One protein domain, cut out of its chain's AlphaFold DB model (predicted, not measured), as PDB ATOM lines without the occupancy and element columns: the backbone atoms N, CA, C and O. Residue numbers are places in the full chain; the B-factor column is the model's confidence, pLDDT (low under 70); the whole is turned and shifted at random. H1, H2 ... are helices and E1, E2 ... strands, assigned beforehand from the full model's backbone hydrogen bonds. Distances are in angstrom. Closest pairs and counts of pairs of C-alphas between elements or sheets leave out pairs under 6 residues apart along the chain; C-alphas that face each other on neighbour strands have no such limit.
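What this domain is: This is residues 2 to 119 of the 234 residues of an uncharacterized protein of Hirsutella minnesotensis 3608 (UniProt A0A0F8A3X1). What does this domain look like? A twisted sheet of four strands, E1, E2, E4 and E5, bends partly round one helix, H2, which lies near the middle of the whole, while the short helix H1 meets H2 crosswise and the lone strand E3 lies on another side of H2. What is it made of? The printed part has 118 residues, with two named helices and five named strands in the order H1 E1 E2 H2 E3 E4 E5; the sheet's order is E1 E2 E4 E5, all antiparallel. The class is mixed, helices and strands, and under half of the residues, 48, are in named elements. How large is it? It is compact, with a radius of gyration of the C-alphas of 14.5 A and spans of 48 by 35 by 27 A.

Where its parts are: Which elements come first? Residues 2 to 20 have no named element; then come H1, residues 21 to 26, from C-alpha 21 at (-6.939, 8.806, 66.690), E1, residues 28 to 30, and E2, residues 38 to 41. Which follow? H2, residues 56 to 68, is 18.4 A long and begins with C-alpha 56 at (-20.185, 19.281, 72.877). E3, residues 79 to 83, is 14.0 A long, E4, residues 95 to 103, 23.0 A, and E5, residues 108 to 115, 22.5 A, ending with C-alpha 115 at (-32.479, 12.910, 66.853).

How they stand to each other: Which strands are neighbours? E1 and E2 form a hairpin, with N 29 and O 40 3.0 A apart, and E4 and E5 form another, with N 99 and O 111 2.8 A apart. E2 and E4 are antiparallel at 138 degrees, with N 39 and O 96 2.8 A apart; these three N and O pairs are within hydrogen-bond range. Where are the helices? H2 is on one face of the sheet, two layers, a helix over a sheet; its closest C-alphas to E5 are those of Cys 63 and Val 112, 6.0 A. H1 is not on the sheet but touches H2, about perpendicular at 73 degrees, with the C-alphas of Leu 26 and Gln 62 closest at 5.7 A; in H1 and H2 every O i to N i+4 pair is within hydrogen-bond range. And E3? It pairs with no named strand, is near E5, and is apart from E4.

The domain as a whole: How far does it reach? The two C-alphas farthest apart, those of Glu 2 and Arg 105, are 47.7 A apart, and the printed part has no cut. Which links are long? Those from E2 to H2, 14 residues, and from E3 to E4, 11 residues. Where is the model's confidence low? The pLDDT is under 70 in residues 2 to 5, 33 to 35, 50 to 51 and 104 to 119, and its mean over the printed part is 80.3.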
ATOM      1  N   GLU A   2     -15.530  -0.988  80.417       46.53
ATOM      2  CA  GLU A   2     -16.970  -0.753  80.211       46.53
ATOM      3  C   GLU A   2     -17.345  -1.252  78.814       46.53
ATOM      4  O   GLU A   2     -16.622  -0.961  77.861       46.53
ATOM      5  N   SER A   3     -18.414  -2.038  78.694       50.59
ATOM      6  CA  SER A   3     -18.896  -2.463  77.385       50.59
ATOM      7  C   SER A   3     -19.462  -1.250  76.643       50.59
ATOM      8  O   SER A   3     -20.256  -0.484  77.183       50.59
ATOM      9  N   ASP A   4     -19.060  -1.074  75.383       60.44
ATOM     10  CA  ASP A   4     -19.636  -0.077  74.465       60.44
ATOM     11  C   ASP A   4     -21.012  -0.524  73.918       60.44
ATOM     12  O   ASP A   4     -21.531   0.048  72.956       60.44
ATOM     13  N   GLU A   5     -21.613  -1.563  74.511       62.75
ATOM     14  CA  GLU A   5     -22.903  -2.109  74.098       62.75
ATOM     15  C   GLU A   5     -23.993  -1.036  74.211       62.75
ATOM     16  O   GLU A   5     -24.257  -0.490  75.281       62.75
ATOM     17  N   GLY A   6     -24.618  -0.716  73.077       70.38
ATOM     18  CA  GLY A   6     -25.693   0.270  72.983       70.38
ATOM     19  C   GLY A   6     -25.254   1.698  72.651       70.38
ATOM     20  O   GLY A   6     -26.115   2.487  72.286       70.38
ATOM     21  N   ALA A   7     -23.959   2.040  72.678       79.94
ATOM     22  CA  ALA A   7     -23.483   3.400  72.367       79.94
ATOM     23  C   ALA A   7     -23.461   3.733  70.860       79.94
ATOM     24  O   ALA A   7     -23.309   4.894  70.463       79.94
ATOM     25  N   THR A   8     -23.598   2.718  70.006       83.00
ATOM     26  CA  THR A   8     -23.610   2.832  68.544       83.00
ATOM     27  C   THR A   8     -24.732   1.975  67.958       83.00
ATOM     28  O   THR A   8     -25.102   0.945  68.521       83.00
ATOM     29  N   LEU A   9     -25.293   2.388  66.815       75.31
ATOM     30  CA  LEU A   9     -26.310   1.590  66.105       75.31
ATOM     31  C   LEU A   9     -25.713   0.421  65.318       75.31
ATOM     32  O   LEU A   9     -26.421  -0.526  64.990       75.31
ATOM     33  N   MET A  10     -24.426   0.511  64.994       81.12
ATOM     34  CA  MET A  10     -23.680  -0.468  64.214       81.12
ATOM     35  C   MET A  10     -22.416  -0.865  64.985       81.12
ATOM     36  O   MET A  10     -21.900  -0.042  65.754       81.12
ATOM     37  N   PRO A  11     -21.882  -2.081  64.776       86.12
ATOM     38  CA  PRO A  11     -20.565  -2.439  65.282       86.12
ATOM     39  C   PRO A  11     -19.518  -1.411  64.826       86.12
ATOM     40  O   PRO A  11     -19.508  -1.054  63.641       86.12
ATOM     41  N   PRO A  12     -18.644  -0.923  65.723       88.00
ATOM     42  CA  PRO A  12     -17.614   0.030  65.340       88.00
ATOM     43  C   PRO A  12     -16.701  -0.548  64.250       88.00
ATOM     44  O   PRO A  12     -16.264  -1.697  64.377       88.00
ATOM     45  N   PRO A  13     -16.356   0.225  63.207       89.62
ATOM     46  CA  PRO A  13     -15.401  -0.229  62.207       89.62
ATOM     47  C   PRO A  13     -14.016  -0.451  62.847       89.62
ATOM     48  O   PRO A  13     -13.711   0.135  63.901       89.62
ATOM     49  N   PRO A  14     -13.143  -1.267  62.228       91.69
ATOM     50  CA  PRO A  14     -11.736  -1.331  62.608       91.69
ATOM     51  C   PRO A  14     -11.108   0.066  62.596       91.69
ATOM     52  O   PRO A  14     -11.506   0.926  61.813       91.69
ATOM     53  N   ARG A  15     -10.137   0.313  63.480       92.06
ATOM     54  CA  ARG A  15      -9.383   1.571  63.430       92.06
ATOM     55  C   ARG A  15      -8.517   1.590  62.177       92.06
ATOM     56  O   ARG A  15      -7.792   0.629  61.929       92.06
ATOM     57  N   ASP A  16      -8.574   2.689  61.442       93.50
ATOM     58  CA  ASP A  16      -7.680   2.943  60.319       93.50
ATOM     59  C   ASP A  16      -6.354   3.499  60.863       93.50
ATOM     60  O   ASP A  16      -6.364   4.577  61.471       93.50
ATOM     61  N   PRO A  17      -5.225   2.784  60.693       93.62
ATOM     62  CA  PRO A  17      -3.927   3.237  61.181       93.62
ATOM     63  C   PRO A  17      -3.385   4.454  60.417       93.62
ATOM     64  O   PRO A  17      -2.460   5.092  60.909       93.62
ATOM     65  N   ASN A  18      -3.942   4.787  59.245       94.94
ATOM     66  CA  ASN A  18      -3.539   5.961  58.465       94.94
ATOM     67  C   ASN A  18      -4.257   7.245  58.900       94.94
ATOM     68  O   ASN A  18      -3.921   8.324  58.423       94.94
ATOM     69  N   LYS A  19      -5.250   7.130  59.786       92.31
ATOM     70  CA  LYS A  19      -5.982   8.255  60.365       92.31
ATOM     71  C   LYS A  19      -5.466   8.549  61.767       92.31
ATOM     72  O   LYS A  19      -5.190   7.634  62.548       92.31
ATOM     73  N   ALA A  20      -5.439   9.821  62.142       91.38
ATOM     74  CA  ALA A  20      -5.213  10.216  63.519       91.38
ATOM     75  C   ALA A  20      -6.281   9.588  64.449       91.38
ATOM     76  O   ALA A  20      -7.418   9.311  64.035       91.38
ATOM     77  N   PRO A  21      -5.976   9.379  65.744       91.50
ATOM     78  CA  PRO A  21      -6.939   8.806  66.690       91.50
ATOM     79  C   PRO A  21      -8.263   9.582  66.778       91.50
ATOM     80  O   PRO A  21      -9.328   8.983  66.960       91.50
ATOM     81  N   ILE A  22      -8.208  10.908  66.621       90.94
ATOM     82  CA  ILE A  22      -9.393  11.769  66.664       90.94
ATOM     83  C   ILE A  22     -10.286  11.578  65.433       90.94
ATOM     84  O   ILE A  22     -11.502  11.508  65.579       90.94
ATOM     85  N   GLU A  23      -9.715  11.379  64.246       92.19
ATOM     86  CA  GLU A  23     -10.480  11.137  63.015       92.19
ATOM     87  C   GLU A  23     -11.255   9.818  63.092       92.19
ATOM     88  O   GLU A  23     -12.432   9.759  62.745       92.19
ATOM     89  N   ASN A  24     -10.629   8.775  63.646       92.31
ATOM     90  CA  ASN A  24     -11.298   7.506  63.941       92.31
ATOM     91  C   ASN A  24     -12.442   7.658  64.959       92.31
ATOM     92  O   ASN A  24     -13.370   6.850  64.964       92.31
ATOM     93  N   THR A  25     -12.349   8.634  65.866       91.38
ATOM     94  CA  THR A  25     -13.356   8.897  66.909       91.38
ATOM     95  C   THR A  25     -14.539   9.702  66.374       91.38
ATOM     96  O   THR A  25     -15.676   9.458  66.768       91.38
ATOM     97  N   LEU A  26     -14.275  10.650  65.475       93.75
ATOM     98  CA  LEU A  26     -15.271  11.566  64.912       93.75
ATOM     99  C   LEU A  26     -15.973  11.022  63.665       93.75
ATOM    100  O   LEU A  26     -16.824  11.699  63.090       93.75
ATOM    101  N   GLU A  27     -15.636   9.808  63.243       94.62
ATOM    102  CA  GLU A  27     -16.236   9.183  62.075       94.62
ATOM    103  C   GLU A  27     -17.756   8.995  62.239       94.62
ATOM    104  O   GLU A  27     -18.272   8.643  63.308       94.62
ATOM    105  N   VAL A  28     -18.472   9.236  61.141       95.44
ATOM    106  CA  VAL A  28     -19.912   9.009  61.013       95.44
ATOM    107  C   VAL A  28     -20.180   8.094  59.826       95.44
ATOM    108  O   VAL A  28     -19.532   8.211  58.781       95.44
ATOM    109  N   THR A  29     -21.164   7.216  59.982       93.44
ATOM    110  CA  THR A  29     -21.596   6.276  58.942       93.44
ATOM    111  C   THR A  29     -22.992   6.635  58.469       93.44
ATOM    112  O   THR A  29     -23.858   6.960  59.280       93.44
ATOM    113  N   GLU A  30     -23.209   6.581  57.157       89.31
ATOM    114  CA  GLU A  30     -24.524   6.798  56.561       89.31
ATOM    115  C   GLU A  30     -25.476   5.645  56.907       89.31
ATOM    116  O   GLU A  30     -25.127   4.469  56.821       89.31
ATOM    117  N   MET A  31     -26.700   5.996  57.281       76.38
ATOM    118  CA  MET A  31     -27.786   5.082  57.606       76.38
ATOM    119  C   MET A  31     -28.834   5.115  56.494       76.38
ATOM    120  O   MET A  31     -29.992   5.448  56.742       76.38
ATOM    121  N   SER A  32     -28.454   4.737  55.270       72.81
ATOM    122  CA  SER A  32     -29.334   4.821  54.090       72.81
ATOM    123  C   SER A  32     -30.640   4.022  54.243       72.81
ATOM    124  O   SER A  32     -31.641   4.350  53.613       72.81
ATOM    125  N   VAL A  33     -30.665   3.013  55.128       59.22
ATOM    126  CA  VAL A  33     -31.880   2.259  55.503       59.22
ATOM    127  C   VAL A  33     -32.905   3.087  56.289       59.22
ATOM    128  O   VAL A  33     -34.084   2.751  56.289       59.22
ATOM    129  N   LEU A  34     -32.470   4.151  56.974       57.22
ATOM    130  CA  LEU A  34     -33.333   5.082  57.709       57.22
ATOM    131  C   LEU A  34     -33.764   6.273  56.842       57.22
ATOM    132  O   LEU A  34     -34.757   6.926  57.159       57.22
ATOM    133  N   GLY A  35     -33.024   6.560  55.770       63.22
ATOM    134  CA  GLY A  35     -33.293   7.654  54.843       63.22
ATOM    135  C   GLY A  35     -32.015   8.231  54.238       63.22
ATOM    136  O   GLY A  35     -30.910   7.994  54.726       63.22
ATOM    137  N   LYS A  36     -32.176   9.007  53.162       80.12
ATOM    138  CA  LYS A  36     -31.086   9.786  52.558       80.12
ATOM    139  C   LYS A  36     -30.584  10.842  53.549       80.12
ATOM    140  O   LYS A  36     -31.392  11.429  54.262       80.12
ATOM    141  N   ASP A  37     -29.277  11.109  53.537       87.12
ATOM    142  CA  ASP A  37     -28.644  12.168  54.337       87.12
ATOM    143  C   ASP A  37     -28.845  11.980  55.868       87.12
ATOM    144  O   ASP A  37     -28.817  12.934  56.651       87.12
ATOM    145  N   ILE A  38     -29.028  10.727  56.312       78.69
ATOM    146  CA  ILE A  38     -29.048  10.331  57.728       78.69
ATOM    147  C   ILE A  38     -27.749   9.603  58.061       78.69
ATOM    148  O   ILE A  38     -27.346   8.685  57.353       78.69
ATOM    149  N   PHE A  39     -27.116   9.969  59.171       91.31
ATOM    150  CA  PHE A  39     -25.853   9.408  59.639       91.31
ATOM    151  C   PHE A  39     -25.929   9.033  61.124       91.31
ATOM    152  O   PHE A  39     -26.791   9.516  61.857       91.31
ATOM    153  N   THR A  40     -25.013   8.186  61.588       86.06
ATOM    154  CA  THR A  40     -24.846   7.830  63.006       86.06
ATOM    155  C   THR A  40     -23.377   7.875  63.417       86.06
ATOM    156  O   THR A  40     -22.492   7.674  62.583       86.06
ATOM    157  N   ASN A  41     -23.104   8.101  64.705       92.62
ATOM    158  CA  ASN A  41     -21.760   7.949  65.272       92.62
ATOM    159  C   ASN A  41     -21.270   6.493  65.155       92.62
ATOM    160  O   ASN A  41     -22.040   5.555  65.372       92.62
ATOM    161  N   THR A  42     -19.982   6.300  64.861       92.88
ATOM    162  CA  THR A  42     -19.374   4.958  64.767       92.88
ATOM    163  C   THR A  42     -18.740   4.476  66.067       92.88
ATOM    164  O   THR A  42     -18.414   3.295  66.193       92.88
ATOM    165  N   ARG A  43     -18.546   5.377  67.038       91.81
ATOM    166  CA  ARG A  43     -17.929   5.101  68.343       91.81
ATOM    167  C   ARG A  43     -18.643   5.843  69.466       91.81
ATOM    168  O   ARG A  43     -19.297   6.859  69.220       91.81
ATOM    169  N   LYS A  44     -18.486   5.342  70.697       89.31
ATOM    170  CA  LYS A  44     -19.000   5.963  71.925       89.31
ATOM    171  C   LYS A  44     -18.535   7.419  72.007       89.31
ATOM    172  O   LYS A  44     -17.336   7.697  71.949       89.31
ATOM    173  N   ALA A  45     -19.486   8.341  72.128       86.56
ATOM    174  CA  ALA A  45     -19.172   9.752  72.296       86.56
ATOM    175  C   ALA A  45     -18.488   9.964  73.651       86.56
ATOM    176  O   ALA A  45     -18.909   9.407  74.670       86.56
ATOM    177  N   TRP A  46     -17.421  10.762  73.663       84.38
ATOM    178  CA  TRP A  46     -16.653  10.978  74.879       84.38
ATOM    179  C   TRP A  46     -17.495  11.719  75.921       84.38
ATOM    180  O   TRP A  46     -18.047  12.788  75.655       84.38
ATOM    181  N   HIS A  47     -17.590  11.126  77.108       80.75
ATOM    182  CA  HIS A  47     -18.244  11.700  78.272       80.75
ATOM    183  C   HIS A  47     -17.164  12.148  79.264       80.75
ATOM    184  O   HIS A  47     -16.515  11.288  79.869       80.75
ATOM    185  N   PRO A  48     -16.928  13.462  79.424       74.75
ATOM    186  CA  PRO A  48     -15.916  13.947  80.350       74.75
ATOM    187  C   PRO A  48     -16.254  13.557  81.802       74.75
ATOM    188  O   PRO A  48     -17.427  13.589  82.185       74.75
ATOM    189  N   PRO A  49     -15.262  13.201  82.635       71.94
ATOM    190  CA  PRO A  49     -15.488  12.951  84.057       71.94
ATOM    191  C   PRO A  49     -16.134  14.163  84.747       71.94
ATOM    192  O   PRO A  49     -15.684  15.290  84.551       71.94
ATOM    193  N   GLY A  50     -17.197  13.942  85.527       67.88
ATOM    194  CA  GLY A  50     -17.927  15.006  86.238       67.88
ATOM    195  C   GLY A  50     -18.798  15.912  85.353       67.88
ATOM    196  O   GLY A  50     -19.450  16.823  85.859       67.88
ATOM    197  N   ALA A  51     -18.839  15.689  84.035       68.31
ATOM    198  CA  ALA A  51     -19.741  16.421  83.154       68.31
ATOM    199  C   ALA A  51     -21.150  15.820  83.176       68.31
ATOM    200  O   ALA A  51     -21.345  14.622  83.357       68.31
ATOM    201  N   ARG A  52     -22.152  16.667  82.926       70.38
ATOM    202  CA  ARG A  52     -23.561  16.252  82.840       70.38
ATOM    203  C   ARG A  52     -23.894  15.477  81.558       70.38
ATOM    204  O   ARG A  52     -24.958  14.873  81.464       70.38
ATOM    205  N   GLY A  53     -23.040  15.552  80.545       75.06
ATOM    206  CA  GLY A  53     -23.275  14.907  79.265       75.06
ATOM    207  C   GLY A  53     -22.017  14.833  78.418       75.06
ATOM    208  O   GLY A  53     -20.938  15.258  78.827       75.06
ATOM    209  N   ILE A  54     -22.183  14.286  77.218       84.25
ATOM    210  CA  ILE A  54     -21.114  14.150  76.229       84.25
ATOM    211  C   ILE A  54     -20.489  15.494  75.868       84.25
ATOM    212  O   ILE A  54     -21.135  16.543  75.904       84.25
ATOM    213  N   TYR A  55     -19.223  15.447  75.470       87.81
ATOM    214  CA  TYR A  55     -18.478  16.628  75.075       87.81
ATOM    215  C   TYR A  55     -19.082  17.286  73.823       87.81
ATOM    216  O   TYR A  55     -19.136  16.683  72.749       87.81
ATOM    217  N   GLY A  56     -19.509  18.547  73.951       87.50
ATOM    218  CA  GLY A  56     -20.185  19.281  72.877       87.50
ATOM    219  C   GLY A  56     -19.351  19.422  71.600       87.50
ATOM    220  O   GLY A  56     -19.899  19.343  70.503       87.50
ATOM    221  N   GLY A  57     -18.023  19.529  71.720       90.81
ATOM    222  CA  GLY A  57     -17.125  19.599  70.563       90.81
ATOM    223  C   GLY A  57     -17.176  18.348  69.677       90.81
ATOM    224  O   GLY A  57     -17.138  18.466  68.455       90.81
ATOM    225  N   THR A  58     -17.351  17.156  70.265       91.25
ATOM    226  CA  THR A  58     -17.540  15.907  69.503       91.25
ATOM    227  C   THR A  58     -18.810  15.971  68.664       91.25
ATOM    228  O   THR A  58     -18.802  15.595  67.495       91.25
ATOM    229  N   VAL A  59     -19.887  16.496  69.248       92.31
ATOM    230  CA  VAL A  59     -21.186  16.623  68.585       92.31
ATOM    231  C   VAL A  59     -21.118  17.617  67.426       92.31
ATOM    232  O   VAL A  59     -21.573  17.296  66.330       92.31
ATOM    233  N   ILE A  60     -20.505  18.789  67.632       95.62
ATOM    234  CA  ILE A  60     -20.292  19.784  66.568       95.62
ATOM    235  C   ILE A  60     -19.488  19.167  65.420       95.62
ATOM    236  O   ILE A  60     -19.894  19.261  64.264       95.62
ATOM    237  N   ALA A  61     -18.374  18.502  65.732       95.19
ATOM    238  CA  ALA A  61     -17.506  17.923  64.717       95.19
ATOM    239  C   ALA A  61     -18.202  16.811  63.914       95.19
ATOM    240  O   ALA A  61     -18.076  16.774  62.692       95.19
ATOM    241  N   GLN A  62     -18.988  15.948  64.564       95.94
ATOM    242  CA  GLN A  62     -19.768  14.913  63.874       95.94
ATOM    243  C   GLN A  62     -20.915  15.498  63.040       95.94
ATOM    244  O   GLN A  62     -21.158  15.018  61.932       95.94
ATOM    245  N   CYS A  63     -21.576  16.563  63.508       95.81
ATOM    246  CA  CYS A  63     -22.539  17.308  62.695       95.81
ATOM    247  C   CYS A  63     -21.876  17.872  61.434       95.81
ATOM    248  O   CYS A  63     -22.396  17.686  60.337       95.81
ATOM    249  N   LEU A  64     -20.714  18.515  61.568       95.81
ATOM    250  CA  LEU A  64     -19.962  19.040  60.428       95.81
ATOM    251  C   LEU A  64     -19.511  17.929  59.472       95.81
ATOM    252  O   LEU A  64     -19.665  18.077  58.263       95.81
ATOM    253  N   ALA A  65     -19.035  16.797  59.994       95.44
ATOM    254  CA  ALA A  65     -18.653  15.645  59.181       95.44
ATOM    255  C   ALA A  65     -19.847  15.069  58.399       95.44
ATOM    256  O   ALA A  65     -19.721  14.773  57.210       95.44
ATOM    257  N   ALA A  66     -21.013  14.941  59.041       95.38
ATOM    258  CA  ALA A  66     -22.246  14.510  58.386       95.38
ATOM    259  C   ALA A  66     -22.684  15.513  57.306       95.38
ATOM    260  O   ALA A  66     -22.962  15.114  56.179       95.38
ATOM    261  N   ALA A  67     -22.681  16.814  57.616       95.69
ATOM    262  CA  ALA A  67     -23.018  17.871  56.667       95.69
ATOM    263  C   ALA A  67     -22.100  17.859  55.438       95.69
ATOM    264  O   ALA A  67     -22.591  17.831  54.311       95.69
ATOM    265  N   GLN A  68     -20.782  17.826  55.642       94.94
ATOM    266  CA  GLN A  68     -19.794  17.863  54.563       94.94
ATOM    267  C   GLN A  68     -19.922  16.656  53.619       94.94
ATOM    268  O   GLN A  68     -19.756  16.820  52.416       94.94
ATOM    269  N   LYS A  69     -20.317  15.473  54.118       95.06
ATOM    270  CA  LYS A  69     -20.597  14.282  53.287       95.06
ATOM    271  C   LYS A  69     -21.776  14.457  52.320       95.06
ATOM    272  O   LYS A  69     -21.916  13.676  51.384       95.06
ATOM    273  N   THR A  70     -22.636  15.451  52.541       93.94
ATOM    274  CA  THR A  70     -23.789  15.740  51.667       93.94
ATOM    275  C   THR A  70     -23.501  16.805  50.608       93.94
ATOM    276  O   THR A  70     -24.334  17.051  49.733       93.94
ATOM    277  N   VAL A  71     -22.319  17.417  50.666       94.12
ATOM    278  CA  VAL A  71     -21.905  18.559  49.852       94.12
ATOM    279  C   VAL A  71     -20.790  18.115  48.888       94.12
ATOM    280  O   VAL A  71     -19.968  17.291  49.277       94.12
ATOM    281  N   PRO A  72     -20.730  18.614  47.634       93.44
ATOM    282  CA  PRO A  72     -19.624  18.294  46.730       93.44
ATOM    283  C   PRO A  72     -18.271  18.766  47.278       93.44
ATOM    284  O   PRO A  72     -18.186  19.863  47.824       93.44
ATOM    285  N   ASP A  73     -17.203  18.013  47.010       90.75
ATOM    286  CA  ASP A  73     -15.837  18.290  47.497       90.75
ATOM    287  C   ASP A  73     -15.277  19.668  47.094       90.75
ATOM    288  O   ASP A  73     -14.331  20.167  47.697       90.75
ATOM    289  N   ALA A  74     -15.868  20.311  46.080       91.69
ATOM    290  CA  ALA A  74     -15.518  21.667  45.660       91.69
ATOM    291  C   ALA A  74     -15.923  22.755  46.677       91.69
ATOM    292  O   ALA A  74     -15.477  23.895  46.556       91.69
ATOM    293  N   PHE A  75     -16.777  22.431  47.651       93.12
ATOM    294  CA  PHE A  75     -17.216  23.348  48.695       93.12
ATOM    295  C   PHE A  75     -16.650  22.923  50.043       93.12
ATOM    296  O   PHE A  75     -16.792  21.777  50.466       93.12
ATOM    297  N   LEU A  76     -16.072  23.887  50.752       93.44
ATOM    298  CA  LEU A  76     -15.577  23.709  52.109       93.44
ATOM    299  C   LEU A  76     -16.484  24.446  53.087       93.44
ATOM    300  O   LEU A  76     -17.035  25.504  52.767       93.44
ATOM    301  N   VAL A  77     -16.609  23.902  54.296       94.56
ATOM    302  CA  VAL A  77     -17.263  24.611  55.396       94.56
ATOM    303  C   VAL A  77     -16.567  25.953  55.647       94.56
ATOM    304  O   VAL A  77     -15.349  26.023  55.794       94.56
ATOM    305  N   HIS A  78     -17.359  27.021  55.715       94.69
ATOM    306  CA  HIS A  78     -16.879  28.363  56.057       94.69
ATOM    307  C   HIS A  78     -17.570  28.932  57.303       94.69
ATOM    308  O   HIS A  78     -17.067  29.860  57.930       94.69
ATOM    309  N   SER A  79     -18.722  28.384  57.706       96.69
ATOM    310  CA  SER A  79     -19.388  28.763  58.952       96.69
ATOM    311  C   SER A  79     -20.280  27.654  59.499       96.69
ATOM    312  O   SER A  79     -20.840  26.869  58.737       96.69
ATOM    313  N   CYS A  80     -20.462  27.637  60.815       96.31
ATOM    314  CA  CYS A  80     -21.366  26.754  61.539       96.31
ATOM    315  C   CYS A  80     -22.064  27.537  62.650       96.31
ATOM    316  O   CYS A  80     -21.420  28.323  63.337       96.31
ATOM    317  N   HIS A  81     -23.354  27.281  62.849       96.00
ATOM    318  CA  HIS A  81     -24.132  27.790  63.974       96.00
ATOM    319  C   HIS A  81     -24.912  26.633  64.579       96.00
ATOM    320  O   HIS A  81     -25.614  25.916  63.860       96.00
ATOM    321  N   CYS A  82     -24.811  26.445  65.888       93.81
ATOM    322  CA  CYS A  82     -25.555  25.404  66.577       93.81
ATOM    323  C   CYS A  82     -26.049  25.869  67.940       93.81
ATOM    324  O   CYS A  82     -25.414  26.691  68.592       93.81
ATOM    325  N   TYR A  83     -27.158  25.275  68.372       87.81
ATOM    326  CA  TYR A  83     -27.704  25.419  69.713       87.81
ATOM    327  C   TYR A  83     -27.702  24.062  70.412       87.81
ATOM    328  O   TYR A  83     -28.186  23.063  69.869       87.81
ATOM    329  N   PHE A  84     -27.193  24.033  71.639       88.12
ATOM    330  CA  PHE A  84     -27.261  22.881  72.522       88.12
ATOM    331  C   PHE A  84     -28.577  22.919  73.285       88.12
ATOM    332  O   PHE A  84     -28.760  23.675  74.234       88.12
ATOM    333  N   LEU A  85     -29.514  22.078  72.863       76.00
ATOM    334  CA  LEU A  85     -30.831  22.024  73.493       76.00
ATOM    335  C   LEU A  85     -30.827  21.152  74.754       76.00
ATOM    336  O   LEU A  85     -31.602  21.397  75.674       76.00
ATOM    337  N   LEU A  86     -29.995  20.104  74.778       73.31
ATOM    338  CA  LEU A  86     -29.983  19.069  75.814       73.31
ATOM    339  C   LEU A  86     -28.584  18.480  75.997       73.31
ATOM    340  O   LEU A  86     -27.796  18.424  75.053       73.31
ATOM    341  N   ALA A  87     -28.320  17.964  77.197       73.88
ATOM    342  CA  ALA A  87     -27.151  17.133  77.456       73.88
ATOM    343  C   ALA A  87     -27.328  15.758  76.788       73.88
ATOM    344  O   ALA A  87     -28.345  15.095  76.989       73.88
ATOM    345  N   GLY A  88     -26.346  15.331  75.993       71.25
ATOM    346  CA  GLY A  88     -26.339  13.996  75.394       71.25
ATOM    347  C   GLY A  88     -25.757  12.944  76.336       71.25
ATOM    348  O   GLY A  88     -24.864  13.244  77.129       71.25
ATOM    349  N   ALA A  89     -26.229  11.705  76.221       74.19
ATOM    350  CA  ALA A  89     -25.681  10.553  76.932       74.19
ATOM    351  C   ALA A  89     -24.719   9.783  76.019       74.19
ATOM    352  O   ALA A  89     -25.071   9.456  74.890       74.19
ATOM    353  N   GLY A  90     -23.514   9.466  76.504       78.62
ATOM    354  CA  GLY A  90     -22.503   8.759  75.699       78.62
ATOM    355  C   GLY A  90     -22.854   7.299  75.424       78.62
ATOM    356  O   GLY A  90     -22.315   6.697  74.507       78.62
ATOM    357  N   THR A  91     -23.772   6.740  76.207       76.19
ATOM    358  CA  THR A  91     -24.272   5.366  76.091       76.19
ATOM    359  C   THR A  91     -25.410   5.215  75.088       76.19
ATOM    360  O   THR A  91     -25.865   4.099  74.872       76.19
ATOM    361  N   VAL A  92     -25.887   6.311  74.489       74.75
ATOM    362  CA  VAL A  92     -26.999   6.301  73.534       74.75
ATOM    363  C   VAL A  92     -26.468   6.679  72.148       74.75
ATOM    364  O   VAL A  92     -25.715   7.650  72.043       74.75
ATOM    365  N   PRO A  93     -26.859   5.972  71.072       78.00
ATOM    366  CA  PRO A  93     -26.415   6.312  69.732       78.00
ATOM    367  C   PRO A  93     -26.998   7.647  69.277       78.00
ATOM    368  O   PRO A  93     -28.151   7.977  69.564       78.00
ATOM    369  N   ILE A  94     -26.218   8.384  68.498       84.06
ATOM    370  CA  ILE A  94     -26.562   9.711  68.001       84.06
ATOM    371  C   ILE A  94     -26.923   9.596  66.525       84.06
ATOM    372  O   ILE A  94     -26.102   9.160  65.720       84.06
ATOM    373  N   LEU A  95     -28.135  10.023  66.165       79.75
ATOM    374  CA  LEU A  95     -28.551  10.159  64.771       79.75
ATOM    375  C   LEU A  95     -28.410  11.604  64.307       79.75
ATOM    376  O   LEU A  95     -28.996  12.504  64.907       79.75
ATOM    377  N   PHE A  96     -27.713  11.799  63.195       86.50
ATOM    378  CA  PHE A  96     -27.547  13.074  62.510       86.50
ATOM    379  C   PHE A  96     -28.402  13.067  61.245       86.50
ATOM    380  O   PHE A  96     -28.177  12.260  60.351       86.50
ATOM    381  N   HIS A  97     -29.384  13.952  61.160       81.81
ATOM    382  CA  HIS A  97     -30.192  14.148  59.960       81.81
ATOM    383  C   HIS A  97     -29.787  15.465  59.310       81.81
ATOM    384  O   HIS A  97     -29.937  16.521  59.926       81.81
ATOM    385  N   VAL A  98     -29.269  15.396  58.089       89.38
ATOM    386  CA  VAL A  98     -28.830  16.563  57.330       89.38
ATOM    387  C   VAL A  98     -29.933  16.990  56.369       89.38
ATOM    388  O   VAL A  98     -30.314  16.259  55.461       89.38
ATOM    389  N   GLU A  99     -30.434  18.203  56.560       80.69
ATOM    390  CA  GLU A  99     -31.385  18.853  55.668       80.69
ATOM    391  C   GLU A  99     -30.629  19.818  54.745       80.69
ATOM    392  O   GLU A  99     -29.963  20.745  55.215       80.69
ATOM    393  N   ARG A 100     -30.720  19.614  53.426       82.50
ATOM    394  CA  ARG A 100     -30.153  20.533  52.426       82.50
ATOM    395  C   ARG A 100     -31.125  21.683  52.200       82.50
ATOM    396  O   ARG A 100     -32.166  21.509  51.575       82.50
ATOM    397  N   VAL A 101     -30.791  22.855  52.724       78.94
ATOM    398  CA  VAL A 101     -31.675  24.028  52.707       78.94
ATOM    399  C   VAL A 101     -31.537  24.803  51.398       78.94
ATOM    400  O   VAL A 101     -32.510  25.372  50.904       78.94
ATOM    401  N   ARG A 102     -30.329  24.844  50.823       76.25
ATOM    402  CA  ARG A 102     -30.062  25.551  49.568       76.25
ATOM    403  C   ARG A 102     -28.819  25.014  48.874       76.25
ATOM    404  O   ARG A 102     -27.755  25.017  49.482       76.25
ATOM    405  N   ASP A 103     -28.950  24.736  47.579       82.19
ATOM    406  CA  ASP A 103     -27.836  24.413  46.686       82.19
ATOM    407  C   ASP A 103     -27.678  25.523  45.636       82.19
ATOM    408  O   ASP A 103     -28.539  25.731  44.779       82.19
ATOM    409  N   GLY A 104     -26.592  26.290  45.722       60.28
ATOM    410  CA  GLY A 104     -26.253  27.347  44.773       60.28
ATOM    411  C   GLY A 104     -24.847  27.176  44.203       60.28
ATOM    412  O   GLY A 104     -24.029  26.444  44.743       60.28
ATOM    413  N   ARG A 105     -24.532  27.909  43.125       56.19
ATOM    414  CA  ARG A 105     -23.192  27.866  42.502       56.19
ATOM    415  C   ARG A 105     -22.064  28.340  43.427       56.19
ATOM    416  O   ARG A 105     -20.922  27.974  43.198       56.19
ATOM    417  N   TYR A 106     -22.391  29.169  44.418       49.91
ATOM    418  CA  TYR A 106     -21.419  29.834  45.293       49.91
ATOM    419  C   TYR A 106     -21.580  29.478  46.773       49.91
ATOM    420  O   TYR A 106     -20.630  29.620  47.530       49.91
ATOM    421  N   PHE A 107     -22.765  29.018  47.186       41.53
ATOM    422  CA  PHE A 107     -23.074  28.719  48.582       41.53
ATOM    423  C   PHE A 107     -23.985  27.506  48.667       41.53
ATOM    424  O   PHE A 107     -24.974  27.421  47.930       41.53
ATOM    425  N   ILE A 108     -23.668  26.619  49.606       59.75
ATOM    426  CA  ILE A 108     -24.508  25.491  49.990       59.75
ATOM    427  C   ILE A 108     -24.814  25.624  51.479       59.75
ATOM    428  O   ILE A 108     -23.914  25.830  52.288       59.75
ATOM    429  N   GLY A 109     -26.099  25.554  51.822       60.28
ATOM    430  CA  GLY A 109     -26.578  25.623  53.197       60.28
ATOM    431  C   GLY A 109     -27.168  24.289  53.621       60.28
ATOM    432  O   GLY A 109     -28.135  23.823  53.015       60.28
ATOM    433  N   THR A 110     -26.624  23.701  54.682       66.00
ATOM    434  CA  THR A 110     -27.156  22.487  55.309       66.00
ATOM    435  C   THR A 110     -27.446  22.737  56.784       66.00
ATOM    436  O   THR A 110     -26.778  23.529  57.446       66.00
ATOM    437  N   VAL A 111     -28.471  22.069  57.305       59.88
ATOM    438  CA  VAL A 111     -28.818  22.087  58.728       59.88
ATOM    439  C   VAL A 111     -28.778  20.660  59.233       59.88
ATOM    440  O   VAL A 111     -29.459  19.790  58.698       59.88
ATOM    441  N   VAL A 112     -27.995  20.416  60.281       57.34
ATOM    442  CA  VAL A 112     -27.935  19.101  60.919       57.34
ATOM    443  C   VAL A 112     -28.801  19.102  62.160       57.34
ATOM    444  O   VAL A 112     -28.650  19.939  63.049       57.34
ATOM    445  N   ARG A 113     -29.716  18.140  62.230       66.50
ATOM    446  CA  ARG A 113     -30.565  17.901  63.392       66.50
ATOM    447  C   ARG A 113     -30.148  16.605  64.060       66.50
ATOM    448  O   ARG A 113     -30.003  15.582  63.394       66.50
ATOM    449  N   ILE A 114     -30.010  16.647  65.378       57.41
ATOM    450  CA  ILE A 114     -29.712  15.463  66.176       57.41
ATOM    451  C   ILE A 114     -31.015  14.894  66.725       57.41
ATOM    452  O   ILE A 114     -31.768  15.593  67.408       57.41
ATOM    453  N   HIS A 115     -31.273  13.623  66.431       52.62
ATOM    454  CA  HIS A 115     -32.479  12.910  66.853       52.62
ATOM    455  C   HIS A 115     -32.151  11.850  67.913       52.62
ATOM    456  O   HIS A 115     -31.016  11.393  68.001       52.62
ATOM    457  N   ARG A 116     -33.165  11.438  68.693       46.41
ATOM    458  CA  ARG A 116     -33.080  10.424  69.775       46.41
ATOM    459  C   ARG A 116     -32.275  10.818  71.027       46.41
ATOM    460  O   ARG A 116     -31.767   9.957  71.735       46.41
ATOM    461  N   LEU A 117     -32.233  12.104  71.367       44.44
ATOM    462  CA  LEU A 117     -31.860  12.525  72.721       44.44
ATOM    463  C   LEU A 117     -33.022  12.212  73.679       44.44
ATOM    464  O   LEU A 117     -34.128  12.715  73.474       44.44
ATOM    465  N   TRP A 118     -32.776  11.384  74.699       33.12
ATOM    466  CA  TRP A 118     -33.714  11.149  75.803       33.12
ATOM    467  C   TRP A 118     -34.048  12.471  76.511       33.12
ATOM    468  O   TRP A 118     -33.168  13.311  76.712       33.12
ATOM    469  N   ARG A 119     -35.330  12.673  76.840       36.91
ATOM    470  CA  ARG A 119     -35.900  13.998  77.138       36.91
ATOM    471  C   ARG A 119     -36.682  14.126  78.445       36.91
ATOM    472  O   ARG A 119     -37.297  15.169  78.609       36.91
TER     473      ARG A 119